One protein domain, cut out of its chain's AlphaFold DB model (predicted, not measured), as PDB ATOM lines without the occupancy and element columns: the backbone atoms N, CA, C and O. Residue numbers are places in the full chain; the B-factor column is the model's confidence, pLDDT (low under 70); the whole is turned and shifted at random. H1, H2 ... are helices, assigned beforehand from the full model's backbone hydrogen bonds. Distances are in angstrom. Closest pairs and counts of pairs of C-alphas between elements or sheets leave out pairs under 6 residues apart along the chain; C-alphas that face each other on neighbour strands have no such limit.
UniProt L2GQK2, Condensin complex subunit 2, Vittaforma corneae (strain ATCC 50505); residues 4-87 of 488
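Overview. This is residues 4 to 87 of the 488 residues of the protein "Condensin complex subunit 2" of Vittaforma corneae (strain ATCC 50505) (UniProt L2GQK2). One long helix, H4, makes the longest axis; three short helices, H1, H2 and H3, pack on its earlier part, and residues 68 to 87 stick out as a free arm. The 84 printed residues have four named helices, H1 to H4 in order, and no named strand: all helix, the packing mostly crossed. The whole is extended, radius of gyration of the C-alphas 18.5 A, spanning 69 by 21 by 16 A.

Along the chain. H1, residues 4 to 14, begins at C-alpha (22.833, 46.561, -11.135) and measures 15.5 A. H2 is residues 20 to 23, 5.3 A, and H3 residues 28 to 33, 9.0 A. H4, residues 46 to 87, measures 59.7 A and ends at C-alpha (-22.540, 16.970, -2.174).

Arrangement. The hub, H4, touches H1 with residues 51 to 58 alone (closest C-alphas Ser 13 and Gly 55, 5.3 A), only just about perpendicular at 70.2 degrees. With residues 59 to 66 alone it touches H2, the closest C-alphas being Ala 23 and Val 59, 5.3 A. With residues 49 to 59 alone it touches H3, closest C-alphas Ile 29 and Cys 56, 5.3 A, at a steep tilt of 61 degrees, opposite ways. H1 touches H3, closest C-alphas Leu 6 and Leu 28, 6.4 A. In H1, H3 and H4 every O i to N i+4 pair is within hydrogen-bond range; H2 is too short for one.

Size, cuts and confidence. The printed part has no cut. The H3 to H4 link is long. Residues 4, 35 to 43 and 81 to 87 have pLDDT under 70.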
ATOM      1  N   ASP A   4      22.520  47.982 -11.328       58.88
ATOM      2  CA  ASP A   4      22.833  46.561 -11.135       58.88
ATOM      3  C   ASP A   4      21.579  45.677 -11.212       58.88
ATOM      4  O   ASP A   4      21.639  44.566 -11.743       58.88
ATOM      5  N   ASP A   5      20.418  46.208 -10.815       75.25
ATOM      6  CA  ASP A   5      19.143  45.488 -10.892       75.25
ATOM      7  C   ASP A   5      18.721  45.224 -12.345       75.25
ATOM      8  O   ASP A   5      18.294  44.120 -12.679       75.25
ATOM      9  N   LEU A   6      18.916  46.188 -13.256       80.12
ATOM     10  CA  LEU A   6      18.540  46.036 -14.669       80.12
ATOM     11  C   LEU A   6      19.341  44.930 -15.366       80.12
ATOM     12  O   LEU A   6      18.763  44.101 -16.067       80.12
ATOM     13  N   ASN A   7      20.661  44.892 -15.167       82.56
ATOM     14  CA  ASN A   7      21.509  43.865 -15.776       82.56
ATOM     15  C   ASN A   7      21.243  42.481 -15.164       82.56
ATOM     16  O   ASN A   7      21.267  41.480 -15.882       82.56
ATOM     17  N   SER A   8      20.942  42.422 -13.861       87.06
ATOM     18  CA  SER A   8      20.542  41.188 -13.175       87.06
ATOM     19  C   SER A   8      19.240  40.619 -13.749       87.06
ATOM     20  O   SER A   8      19.185  39.447 -14.132       87.06
ATOM     21  N   TRP A   9      18.213  41.458 -13.914       87.31
ATOM     22  CA  TRP A   9      16.934  41.032 -14.483       87.31
ATOM     23  C   TRP A   9      17.007  40.732 -15.985       87.31
ATOM     24  O   TRP A   9      16.362  39.791 -16.445       87.31
ATOM     25  N   LEU A  10      17.827  41.459 -16.750       87.81
ATOM     26  CA  LEU A  10      18.122  41.127 -18.151       87.81
ATOM     27  C   LEU A  10      18.784  39.753 -18.274       87.81
ATOM     28  O   LEU A  10      18.395  38.957 -19.128       87.81
ATOM     29  N   LYS A  11      19.737  39.435 -17.392       89.44
ATOM     30  CA  LYS A  11      20.364  38.110 -17.345       89.44
ATOM     31  C   LYS A  11      19.356  37.026 -16.960       89.44
ATOM     32  O   LYS A  11      19.298  35.993 -17.618       89.44
ATOM     33  N   ALA A  12      18.515  37.277 -15.957       88.19
ATOM     34  CA  ALA A  12      17.444  36.355 -15.576       88.19
ATOM     35  C   ALA A  12      16.434  36.123 -16.719       88.19
ATOM     36  O   ALA A  12      15.947  35.007 -16.890       88.19
ATOM     37  N   SER A  13      16.158  37.151 -17.527       88.44
ATOM     38  CA  SER A  13      15.321  37.060 -18.728       88.44
ATOM     39  C   SER A  13      15.963  36.236 -19.850       88.44
ATOM     40  O   SER A  13      15.300  35.395 -20.465       88.44
ATOM     41  N   ALA A  14      17.255  36.449 -20.110       88.19
ATOM     42  CA  ALA A  14      18.005  35.703 -21.118       88.19
ATOM     43  C   ALA A  14      18.152  34.219 -20.740       88.19
ATOM     44  O   ALA A  14      18.084  33.344 -21.598       88.19
ATOM     45  N   GLU A  15      18.288  33.925 -19.444       90.50
ATOM     46  CA  GLU A  15      18.378  32.563 -18.906       90.50
ATOM     47  C   GLU A  15      17.003  31.886 -18.714       90.50
ATOM     48  O   GLU A  15      16.946  30.785 -18.166       90.50
ATOM     49  N   ASN A  16      15.897  32.515 -19.140       88.12
ATOM     50  CA  ASN A  16      14.518  32.033 -18.952       88.12
ATOM     51  C   ASN A  16      14.177  31.691 -17.488       88.12
ATOM     52  O   ASN A  16      13.440  30.750 -17.196       88.12
ATOM     53  N   LYS A  17      14.711  32.472 -16.545       90.19
ATOM     54  CA  LYS A  17      14.467  32.320 -15.104       90.19
ATOM     55  C   LYS A  17      13.312  33.183 -14.598       90.19
ATOM     56  O   LYS A  17      13.088  33.240 -13.391       90.19
ATOM     57  N   ILE A  18      12.579  33.860 -15.483       89.62
ATOM     58  CA  ILE A  18      11.361  34.598 -15.128       89.62
ATOM     59  C   ILE A  18      10.222  33.587 -14.946       89.62
ATOM     60  O   ILE A  18       9.920  32.802 -15.836       89.62
ATOM     61  N   THR A  19       9.617  33.593 -13.765       90.44
ATOM     62  CA  THR A  19       8.528  32.711 -13.329       90.44
ATOM     63  C   THR A  19       7.441  33.549 -12.660       90.44
ATOM     64  O   THR A  19       7.704  34.668 -12.222       90.44
ATOM     65  N   SER A  20       6.234  33.009 -12.484       88.50
ATOM     66  CA  SER A  20       5.112  33.733 -11.860       88.50
ATOM     67  C   SER A  20       5.437  34.305 -10.471       88.50
ATOM     68  O   SER A  20       4.913  35.345 -10.085       88.50
ATOM     69  N   ARG A  21       6.371  33.690  -9.727       87.56
ATOM     70  CA  ARG A  21       6.786  34.157  -8.389       87.56
ATOM     71  C   ARG A  21       7.681  35.395  -8.408       87.56
ATOM     72  O   ARG A  21       7.613  36.197  -7.485       87.56
ATOM     73  N   ASN A  22       8.543  35.531  -9.415       89.88
ATOM     74  CA  ASN A  22       9.506  36.634  -9.498       89.88
ATOM     75  C   ASN A  22       9.100  37.706 -10.519       89.88
ATOM     76  O   ASN A  22       9.601  38.826 -10.447       89.88
ATOM     77  N   ALA A  23       8.162  37.402 -11.420       89.00
ATOM     78  CA  ALA A  23       7.702  38.326 -12.446       89.00
ATOM     79  C   ALA A  23       7.176  39.633 -11.834       89.00
ATOM     80  O   ALA A  23       7.444  40.707 -12.369       89.00
ATOM     81  N   TRP A  24       6.497  39.575 -10.685       90.44
ATOM     82  CA  TRP A  24       5.993  40.747  -9.958       90.44
ATOM     83  C   TRP A  24       7.082  41.579  -9.262       90.44
ATOM     84  O   TRP A  24       6.897  42.776  -9.085       90.44
ATOM     85  N   GLN A  25       8.225  40.976  -8.924       88.81
ATOM     86  CA  GLN A  25       9.375  41.657  -8.307       88.81
ATOM     87  C   GLN A  25      10.328  42.273  -9.342       88.81
ATOM     88  O   GLN A  25      11.237  43.020  -8.987       88.81
ATOM     89  N   SER A  26      10.146  41.944 -10.624       86.69
ATOM     90  CA  SER A  26      10.976  42.479 -11.698       86.69
ATOM     91  C   SER A  26      10.671  43.954 -11.966       86.69
ATOM     92  O   SER A  26       9.527  44.321 -12.241       86.69
ATOM     93  N   THR A  27      11.723  44.775 -11.978       86.12
ATOM     94  CA  THR A  27      11.673  46.213 -12.292       86.12
ATOM     95  C   THR A  27      11.883  46.512 -13.783       86.12
ATOM     96  O   THR A  27      11.928  47.677 -14.176       86.12
ATOM     97  N   LEU A  28      12.001  45.492 -14.653       86.19
ATOM     98  CA  LEU A  28      12.321  45.665 -16.085       86.19
ATOM     99  C   LEU A  28      11.395  46.667 -16.788       86.19
ATOM    100  O   LEU A  28      11.874  47.547 -17.502       86.19
ATOM    101  N   ILE A  29      10.090  46.578 -16.520       87.56
ATOM    102  CA  ILE A  29       9.074  47.458 -17.110       87.56
ATOM    103  C   ILE A  29       9.258  48.910 -16.630       87.56
ATOM    104  O   ILE A  29       9.218  49.835 -17.434       87.56
ATOM    105  N   GLU A  30       9.549  49.127 -15.345       85.12
ATOM    106  CA  GLU A  30       9.781  50.465 -14.769       85.12
ATOM    107  C   GLU A  30      11.054  51.123 -15.320       85.12
ATOM    108  O   GLU A  30      11.131  52.342 -15.515       85.12
ATOM    109  N   HIS A  31      12.074  50.314 -15.608       78.50
ATOM    110  CA  HIS A  31      13.281  50.795 -16.265       78.50
ATOM    111  C   HIS A  31      13.052  51.145 -17.738       78.50
ATOM    112  O   HIS A  31      13.703  52.072 -18.219       78.50
ATOM    113  N   PHE A  32      12.138  50.457 -18.433       80.25
ATOM    114  CA  PHE A  32      11.807  50.733 -19.833       80.25
ATOM    115  C   PHE A  32      11.052  52.059 -20.012       80.25
ATOM    116  O   PHE A  32      11.327  52.793 -20.958       80.25
ATOM    117  N   VAL A  33      10.180  52.420 -19.062       78.56
ATOM    118  CA  VAL A  33       9.478  53.723 -19.044       78.56
ATOM    119  C   VAL A  33      10.465  54.897 -18.966       78.56
ATOM    120  O   VAL A  33      10.242  55.957 -19.545       78.56
ATOM    121  N   ASN A  34      11.607  54.700 -18.305       75.38
ATOM    122  CA  ASN A  34      12.670  55.696 -18.216       75.38
ATOM    123  C   ASN A  34      13.605  55.623 -19.438       75.38
ATOM    124  O   ASN A  34      14.776  55.247 -19.317       75.38
ATOM    125  N   ALA A  35      13.097  56.025 -20.609       63.38
ATOM    126  CA  ALA A  35      13.803  55.996 -21.898       63.38
ATOM    127  C   ALA A  35      15.180  56.705 -21.886       63.38
ATOM    128  O   ALA A  35      16.101  56.304 -22.598       63.38
ATOM    129  N   ASN A  36      15.361  57.683 -20.989       63.88
ATOM    130  CA  ASN A  36      16.614  58.420 -20.772       63.88
ATOM    131  C   ASN A  36      17.781  57.537 -20.278       63.88
ATOM    132  O   ASN A  36      18.929  57.973 -20.263       63.88
ATOM    133  N   LYS A  37      17.524  56.287 -19.857       65.81
ATOM    134  CA  LYS A  37      18.575  55.318 -19.485       65.81
ATOM    135  C   LYS A  37      19.189  54.594 -20.694       65.81
ATOM    136  O   LYS A  37      20.239  53.964 -20.546       65.81
ATOM    137  N   PHE A  38      18.559  54.675 -21.868       67.56
ATOM    138  CA  PHE A  38      19.026  54.037 -23.109       67.56
ATOM    139  C   PHE A  38      19.658  55.024 -24.095       67.56
ATOM    140  O   PHE A  38      20.230  54.596 -25.099       67.56
ATOM    141  N   THR A  39      19.591  56.323 -23.803       65.19
ATOM    142  CA  THR A  39      20.230  57.379 -24.587       65.19
ATOM    143  C   THR A  39      21.718  57.466 -24.244       65.19
ATOM    144  O   THR A  39      22.089  57.766 -23.108       65.19
ATOM    145  N   ALA A  40      22.575  57.194 -25.224       65.88
ATOM    146  CA  ALA A  40      23.978  57.591 -25.205       65.88
ATOM    147  C   ALA A  40      24.118  59.018 -25.775       65.88
ATOM    148  O   ALA A  40      23.140  59.599 -26.242       65.88
ATOM    149  N   ARG A  41      25.334  59.586 -25.745       60.69
ATOM    150  CA  ARG A  41      25.609  60.973 -26.176       60.69
ATOM    151  C   ARG A  41      25.151  61.307 -27.615       60.69
ATOM    152  O   ARG A  41      24.947  62.483 -27.870       60.69
ATOM    153  N   ASP A  42      24.917  60.304 -28.472       55.88
ATOM    154  CA  ASP A  42      24.483  60.430 -29.880       55.88
ATOM    155  C   ASP A  42      23.246  59.559 -30.233       55.88
ATOM    156  O   ASP A  42      23.125  59.035 -31.338       55.88
ATOM    157  N   GLY A  43      22.312  59.355 -29.295       67.75
ATOM    158  CA  GLY A  43      21.031  58.678 -29.569       67.75
ATOM    159  C   GLY A  43      20.788  57.395 -28.769       67.75
ATOM    160  O   GLY A  43      21.527  57.055 -27.843       67.75
ATOM    161  N   ILE A  44      19.693  56.696 -29.073       76.56
ATOM    162  CA  ILE A  44      19.245  55.513 -28.321       76.56
ATOM    163  C   ILE A  44      20.050  54.283 -28.756       76.56
ATOM    164  O   ILE A  44      20.107  53.947 -29.938       76.56
ATOM    165  N   ASN A  45      20.633  53.556 -27.800       81.50
ATOM    166  CA  ASN A  45      21.243  52.259 -28.085       81.50
ATOM    167  C   ASN A  45      20.144  51.201 -28.298       81.50
ATOM    168  O   ASN A  45      19.645  50.598 -27.342       81.50
ATOM    169  N   PHE A  46      19.786  50.967 -29.562       84.38
ATOM    170  CA  PHE A  46      18.721  50.041 -29.950       84.38
ATOM    171  C   PHE A  46      18.965  48.591 -29.528       84.38
ATOM    172  O   PHE A  46      18.002  47.900 -29.227       84.38
ATOM    173  N   GLN A  47      20.215  48.123 -29.438       85.44
ATOM    174  CA  GLN A  47      20.504  46.753 -28.982       85.44
ATOM    175  C   GLN A  47      20.174  46.569 -27.496       85.44
ATOM    176  O   GLN A  47      19.638  45.545 -27.065       85.44
ATOM    177  N   ARG A  48      20.472  47.588 -26.686       81.19
ATOM    178  CA  ARG A  48      20.133  47.573 -25.261       81.19
ATOM    179  C   ARG A  48      18.635  47.791 -25.038       81.19
ATOM    180  O   ARG A  48      18.052  47.179 -24.146       81.19
ATOM    181  N   ALA A  49      18.013  48.632 -25.860       85.00
ATOM    182  CA  ALA A  49      16.573  48.845 -25.829       85.00
ATOM    183  C   ALA A  49      15.801  47.582 -26.253       85.00
ATOM    184  O   ALA A  49      14.851  47.209 -25.570       85.00
ATOM    185  N   SER A  50      16.233  46.878 -27.305       87.12
ATOM    186  CA  SER A  50      15.570  45.664 -27.803       87.12
ATOM    187  C   SER A  50      15.671  44.499 -26.820       87.12
ATOM    188  O   SER A  50      14.661  43.872 -26.519       87.12
ATOM    189  N   SER A  51      16.850  44.261 -26.238       85.62
ATOM    190  CA  SER A  51      17.029  43.241 -25.191       85.62
ATOM    191  C   SER A  51      16.213  43.542 -23.929       85.62
ATOM    192  O   SER A  51      15.655  42.635 -23.310       85.62
ATOM    193  N   THR A  52      16.079  44.822 -23.565       87.38
ATOM    194  CA  THR A  52      15.230  45.226 -22.434       87.38
ATOM    195  C   THR A  52      13.749  45.078 -22.759       87.38
ATOM    196  O   THR A  52      13.002  44.583 -21.917       87.38
ATOM    197  N   LEU A  53      13.325  45.423 -23.976       90.75
ATOM    198  CA  LEU A  53      11.957  45.216 -24.450       90.75
ATOM    199  C   LEU A  53      11.585  43.728 -24.457       90.75
ATOM    200  O   LEU A  53      10.508  43.369 -23.989       90.75
ATOM    201  N   GLU A  54      12.486  42.858 -24.913       90.44
ATOM    202  CA  GLU A  54      12.282  41.408 -24.883       90.44
ATOM    203  C   GLU A  54      12.067  40.908 -23.445       90.44
ATOM    204  O   GLU A  54      11.134  40.150 -23.171       90.44
ATOM    205  N   GLY A  55      12.883  41.384 -22.497       90.62
ATOM    206  CA  GLY A  55      12.693  41.073 -21.083       90.62
ATOM    207  C   GLY A  55      11.387  41.613 -20.508       90.62
ATOM    208  O   GLY A  55      10.713  40.904 -19.762       90.62
ATOM    209  N   CYS A  56      10.983  42.823 -20.894       91.69
ATOM    210  CA  CYS A  56       9.693  43.390 -20.500       91.69
ATOM    211  C   CYS A  56       8.526  42.550 -21.025       91.69
ATOM    212  O   CYS A  56       7.599  42.270 -20.269       91.69
ATOM    213  N   MET A  57       8.594  42.102 -22.282       92.56
ATOM    214  CA  MET A  57       7.560  41.266 -22.890       92.56
ATOM    215  C   MET A  57       7.432  39.916 -22.175       92.56
ATOM    216  O   MET A  57       6.319  39.474 -21.892       92.56
ATOM    217  N   LYS A  58       8.558  39.288 -21.810       92.06
ATOM    218  CA  LYS A  58       8.562  38.051 -21.011       92.06
ATOM    219  C   LYS A  58       7.899  38.258 -19.648       92.06
ATOM    220  O   LYS A  58       7.000  37.500 -19.297       92.06
ATOM    221  N   VAL A  59       8.276  39.307 -18.909       93.19
ATOM    222  CA  VAL A  59       7.638  39.643 -17.621       93.19
ATOM    223  C   VAL A  59       6.140  39.898 -17.794       93.19
ATOM    224  O   VAL A  59       5.346  39.395 -17.002       93.19
ATOM    225  N   TYR A  60       5.748  40.652 -18.822       94.75
ATOM    226  CA  TYR A  60       4.349  40.960 -19.105       94.75
ATOM    227  C   TYR A  60       3.536  39.691 -19.382       94.75
ATOM    228  O   TYR A  60       2.536  39.464 -18.704       94.75
ATOM    229  N   SER A  61       3.998  38.831 -20.297       94.88
ATOM    230  CA  SER A  61       3.330  37.560 -20.611       94.88
ATOM    231  C   SER A  61       3.176  36.695 -19.363       94.88
ATOM    232  O   SER A  61       2.072  36.269 -19.053       94.88
ATOM    233  N   THR A  62       4.248  36.512 -18.584       94.00
ATOM    234  CA  THR A  62       4.198  35.686 -17.367       94.00
ATOM    235  C   THR A  62       3.248  36.252 -16.305       94.00
ATOM    236  O   THR A  62       2.593  35.480 -15.610       94.00
ATOM    237  N   ARG A  63       3.135  37.583 -16.168       94.94
ATOM    238  CA  ARG A  63       2.154  38.207 -15.259       94.94
ATOM    239  C   ARG A  63       0.721  37.991 -15.740       94.94
ATOM    240  O   ARG A  63      -0.146  37.694 -14.923       94.94
ATOM    241  N   VAL A  64       0.466  38.135 -17.041       95.88
ATOM    242  CA  VAL A  64      -0.857  37.877 -17.631       95.88
ATOM    243  C   VAL A  64      -1.253  36.415 -17.433       95.88
ATOM    244  O   VAL A  64      -2.365  36.146 -16.980       95.88
ATOM    245  N   ASP A  65      -0.331  35.487 -17.689       95.31
ATOM    246  CA  ASP A  65      -0.552  34.056 -17.490       95.31
ATOM    247  C   ASP A  65      -0.865  33.746 -16.019       95.31
ATOM    248  O   ASP A  65      -1.852  33.068 -15.741       95.31
ATOM    249  N   ASP A  66      -0.112  34.315 -15.071       95.44
ATOM    250  CA  ASP A  66      -0.351  34.154 -13.629       95.44
ATOM    251  C   ASP A  66      -1.726  34.686 -13.199       95.44
ATOM    252  O   ASP A  66      -2.470  33.999 -12.496       95.44
ATOM    253  N   VAL A  67      -2.124  35.876 -13.664       96.19
ATOM    254  CA  VAL A  67      -3.473  36.409 -13.404       96.19
ATOM    255  C   VAL A  67      -4.533  35.482 -13.994       96.19
ATOM    256  O   VAL A  67      -5.499  35.150 -13.307       96.19
ATOM    257  N   SER A  68      -4.349  35.016 -15.230       95.25
ATOM    258  CA  SER A  68      -5.302  34.111 -15.877       95.25
ATOM    259  C   SER A  68      -5.439  32.791 -15.107       95.25
ATOM    260  O   SER A  68      -6.554  32.377 -14.787       95.25
ATOM    261  N   GLU A  69      -4.332  32.182 -14.686       93.88
ATOM    262  CA  GLU A  69      -4.334  30.932 -13.933       93.88
ATOM    263  C   GLU A  69      -4.967  31.122 -12.547       93.88
ATOM    264  O   GLU A  69      -5.760  30.289 -12.104       93.88
ATOM    265  N   ASN A  70      -4.688  32.245 -11.880       92.50
ATOM    266  CA  ASN A  70      -5.300  32.578 -10.596       92.50
ATOM    267  C   ASN A  70      -6.811  32.818 -10.733       92.50
ATOM    268  O   ASN A  70      -7.579  32.325  -9.906       92.50
ATOM    269  N   THR A  71      -7.271  33.485 -11.796       94.31
ATOM    270  CA  THR A  71      -8.714  33.649 -12.056       94.31
ATOM    271  C   THR A  71      -9.401  32.322 -12.365       94.31
ATOM    272  O   THR A  71     -10.497  32.079 -11.862       94.31
ATOM    273  N   LEU A  72      -8.746  31.422 -13.107       93.19
ATOM    274  CA  LEU A  72      -9.258  30.075 -13.368       93.19
ATOM    275  C   LEU A  72      -9.337  29.240 -12.085       93.19
ATOM    276  O   LEU A  72     -10.344  28.573 -11.859       93.19
ATOM    277  N   LYS A  73      -8.331  29.320 -11.205       92.44
ATOM    278  CA  LYS A  73      -8.365  28.667  -9.883       92.44
ATOM    279  C   LYS A  73      -9.487  29.216  -9.009       92.44
ATOM    280  O   LYS A  73     -10.193  28.439  -8.371       92.44
ATOM    281  N   LEU A  74      -9.691  30.534  -8.991       93.12
ATOM    282  CA  LEU A  74     -10.810  31.151  -8.273       93.12
ATOM    283  C   LEU A  74     -12.157  30.695  -8.843       93.12
ATOM    284  O   LEU A  74     -13.045  30.317  -8.080       93.12
ATOM    285  N   LEU A  75     -12.297  30.648 -10.168       90.62
ATOM    286  CA  LEU A  75     -13.492  30.131 -10.833       90.62
ATOM    287  C   LEU A  75     -13.744  28.657 -10.487       90.62
ATOM    288  O   LEU A  75     -14.891  28.259 -10.270       90.62
ATOM    289  N   GLU A  76     -12.689  27.850 -10.391       89.25
ATOM    290  CA  GLU A  76     -12.782  26.459  -9.954       89.25
ATOM    291  C   GLU A  76     -13.216  26.360  -8.485       89.25
ATOM    292  O   GLU A  76     -14.018  25.490  -8.159       89.25
ATOM    293  N   ILE A  77     -12.756  27.252  -7.601       88.44
ATOM    294  CA  ILE A  77     -13.206  27.315  -6.200       88.44
ATOM    295  C   ILE A  77     -14.693  27.676  -6.128       88.44
ATOM    296  O   ILE A  77     -15.451  26.969  -5.469       88.44
ATOM    297  N   PHE A  78     -15.143  28.689  -6.872       81.00
ATOM    298  CA  PHE A  78     -16.569  29.032  -6.951       81.00
ATOM    299  C   PHE A  78     -17.411  27.887  -7.535       81.00
ATOM    300  O   PHE A  78     -18.515  27.612  -7.066       81.00
ATOM    301  N   SER A  79     -16.867  27.157  -8.510       80.19
ATOM    302  CA  SER A  79     -17.508  25.966  -9.082       80.19
ATOM    303  C   SER A  79     -17.517  24.783  -8.104       80.19
ATOM    304  O   SER A  79     -18.479  24.013  -8.055       80.19
ATOM    305  N   LYS A  80     -16.472  24.637  -7.281       70.81
ATOM    306  CA  LYS A  80     -16.376  23.620  -6.228       70.81
ATOM    307  C   LYS A  80     -17.297  23.927  -5.056       70.81
ATOM    308  O   LYS A  80     -17.844  22.977  -4.511       70.81
ATOM    309  N   ASP A  81     -17.534  25.186  -4.706       60.19
ATOM    310  CA  ASP A  81     -18.529  25.560  -3.693       60.19
ATOM    311  C   ASP A  81     -19.964  25.244  -4.143       60.19
ATOM    312  O   ASP A  81     -20.811  24.849  -3.337       60.19
ATOM    313  N   GLU A  82     -20.233  25.304  -5.447       57.38
ATOM    314  CA  GLU A  82     -21.469  24.771  -6.031       57.38
ATOM    315  C   GLU A  82     -21.520  23.229  -5.971       57.38
ATOM    316  O   GLU A  82     -22.577  22.647  -5.703       57.38
ATOM    317  N   GLU A  83     -20.392  22.530  -6.150       56.34
ATOM    318  CA  GLU A  83     -20.329  21.073  -5.972       56.34
ATOM    319  C   GLU A  83     -20.395  20.614  -4.510       56.34
ATOM    320  O   GLU A  83     -21.001  19.576  -4.237       56.34
ATOM    321  N   THR A  84     -19.799  21.330  -3.555       53.41
ATOM    322  CA  THR A  84     -19.868  20.996  -2.124       53.41
ATOM    323  C   THR A  84     -21.268  21.266  -1.588       53.41
ATOM    324  O   THR A  84     -21.776  20.431  -0.838       53.41
ATOM    325  N   LYS A  85     -21.964  22.300  -2.087       52.28
ATOM    326  CA  LYS A  85     -23.414  22.484  -1.881       52.28
ATOM    327  C   LYS A  85     -24.267  21.399  -2.559       52.28
ATOM    328  O   LYS A  85     -25.320  21.040  -2.036       52.28
ATOM    329  N   LYS A  86     -23.820  20.795  -3.669       48.75
ATOM    330  CA  LYS A  86     -24.482  19.615  -4.277       48.75
ATOM    331  C   LYS A  86     -24.130  18.285  -3.589       48.75
ATOM    332  O   LYS A  86     -24.953  17.372  -3.582       48.75
ATOM    333  N   LYS A  87     -22.964  18.161  -2.945       45.22
ATOM    334  CA  LYS A  87     -22.540  16.970  -2.174       45.22
ATOM    335  C   LYS A  87     -23.017  16.991  -0.714       45.22
ATOM    336  O   LYS A  87     -23.031  15.932  -0.083       45.22
TER     337      LYS A  87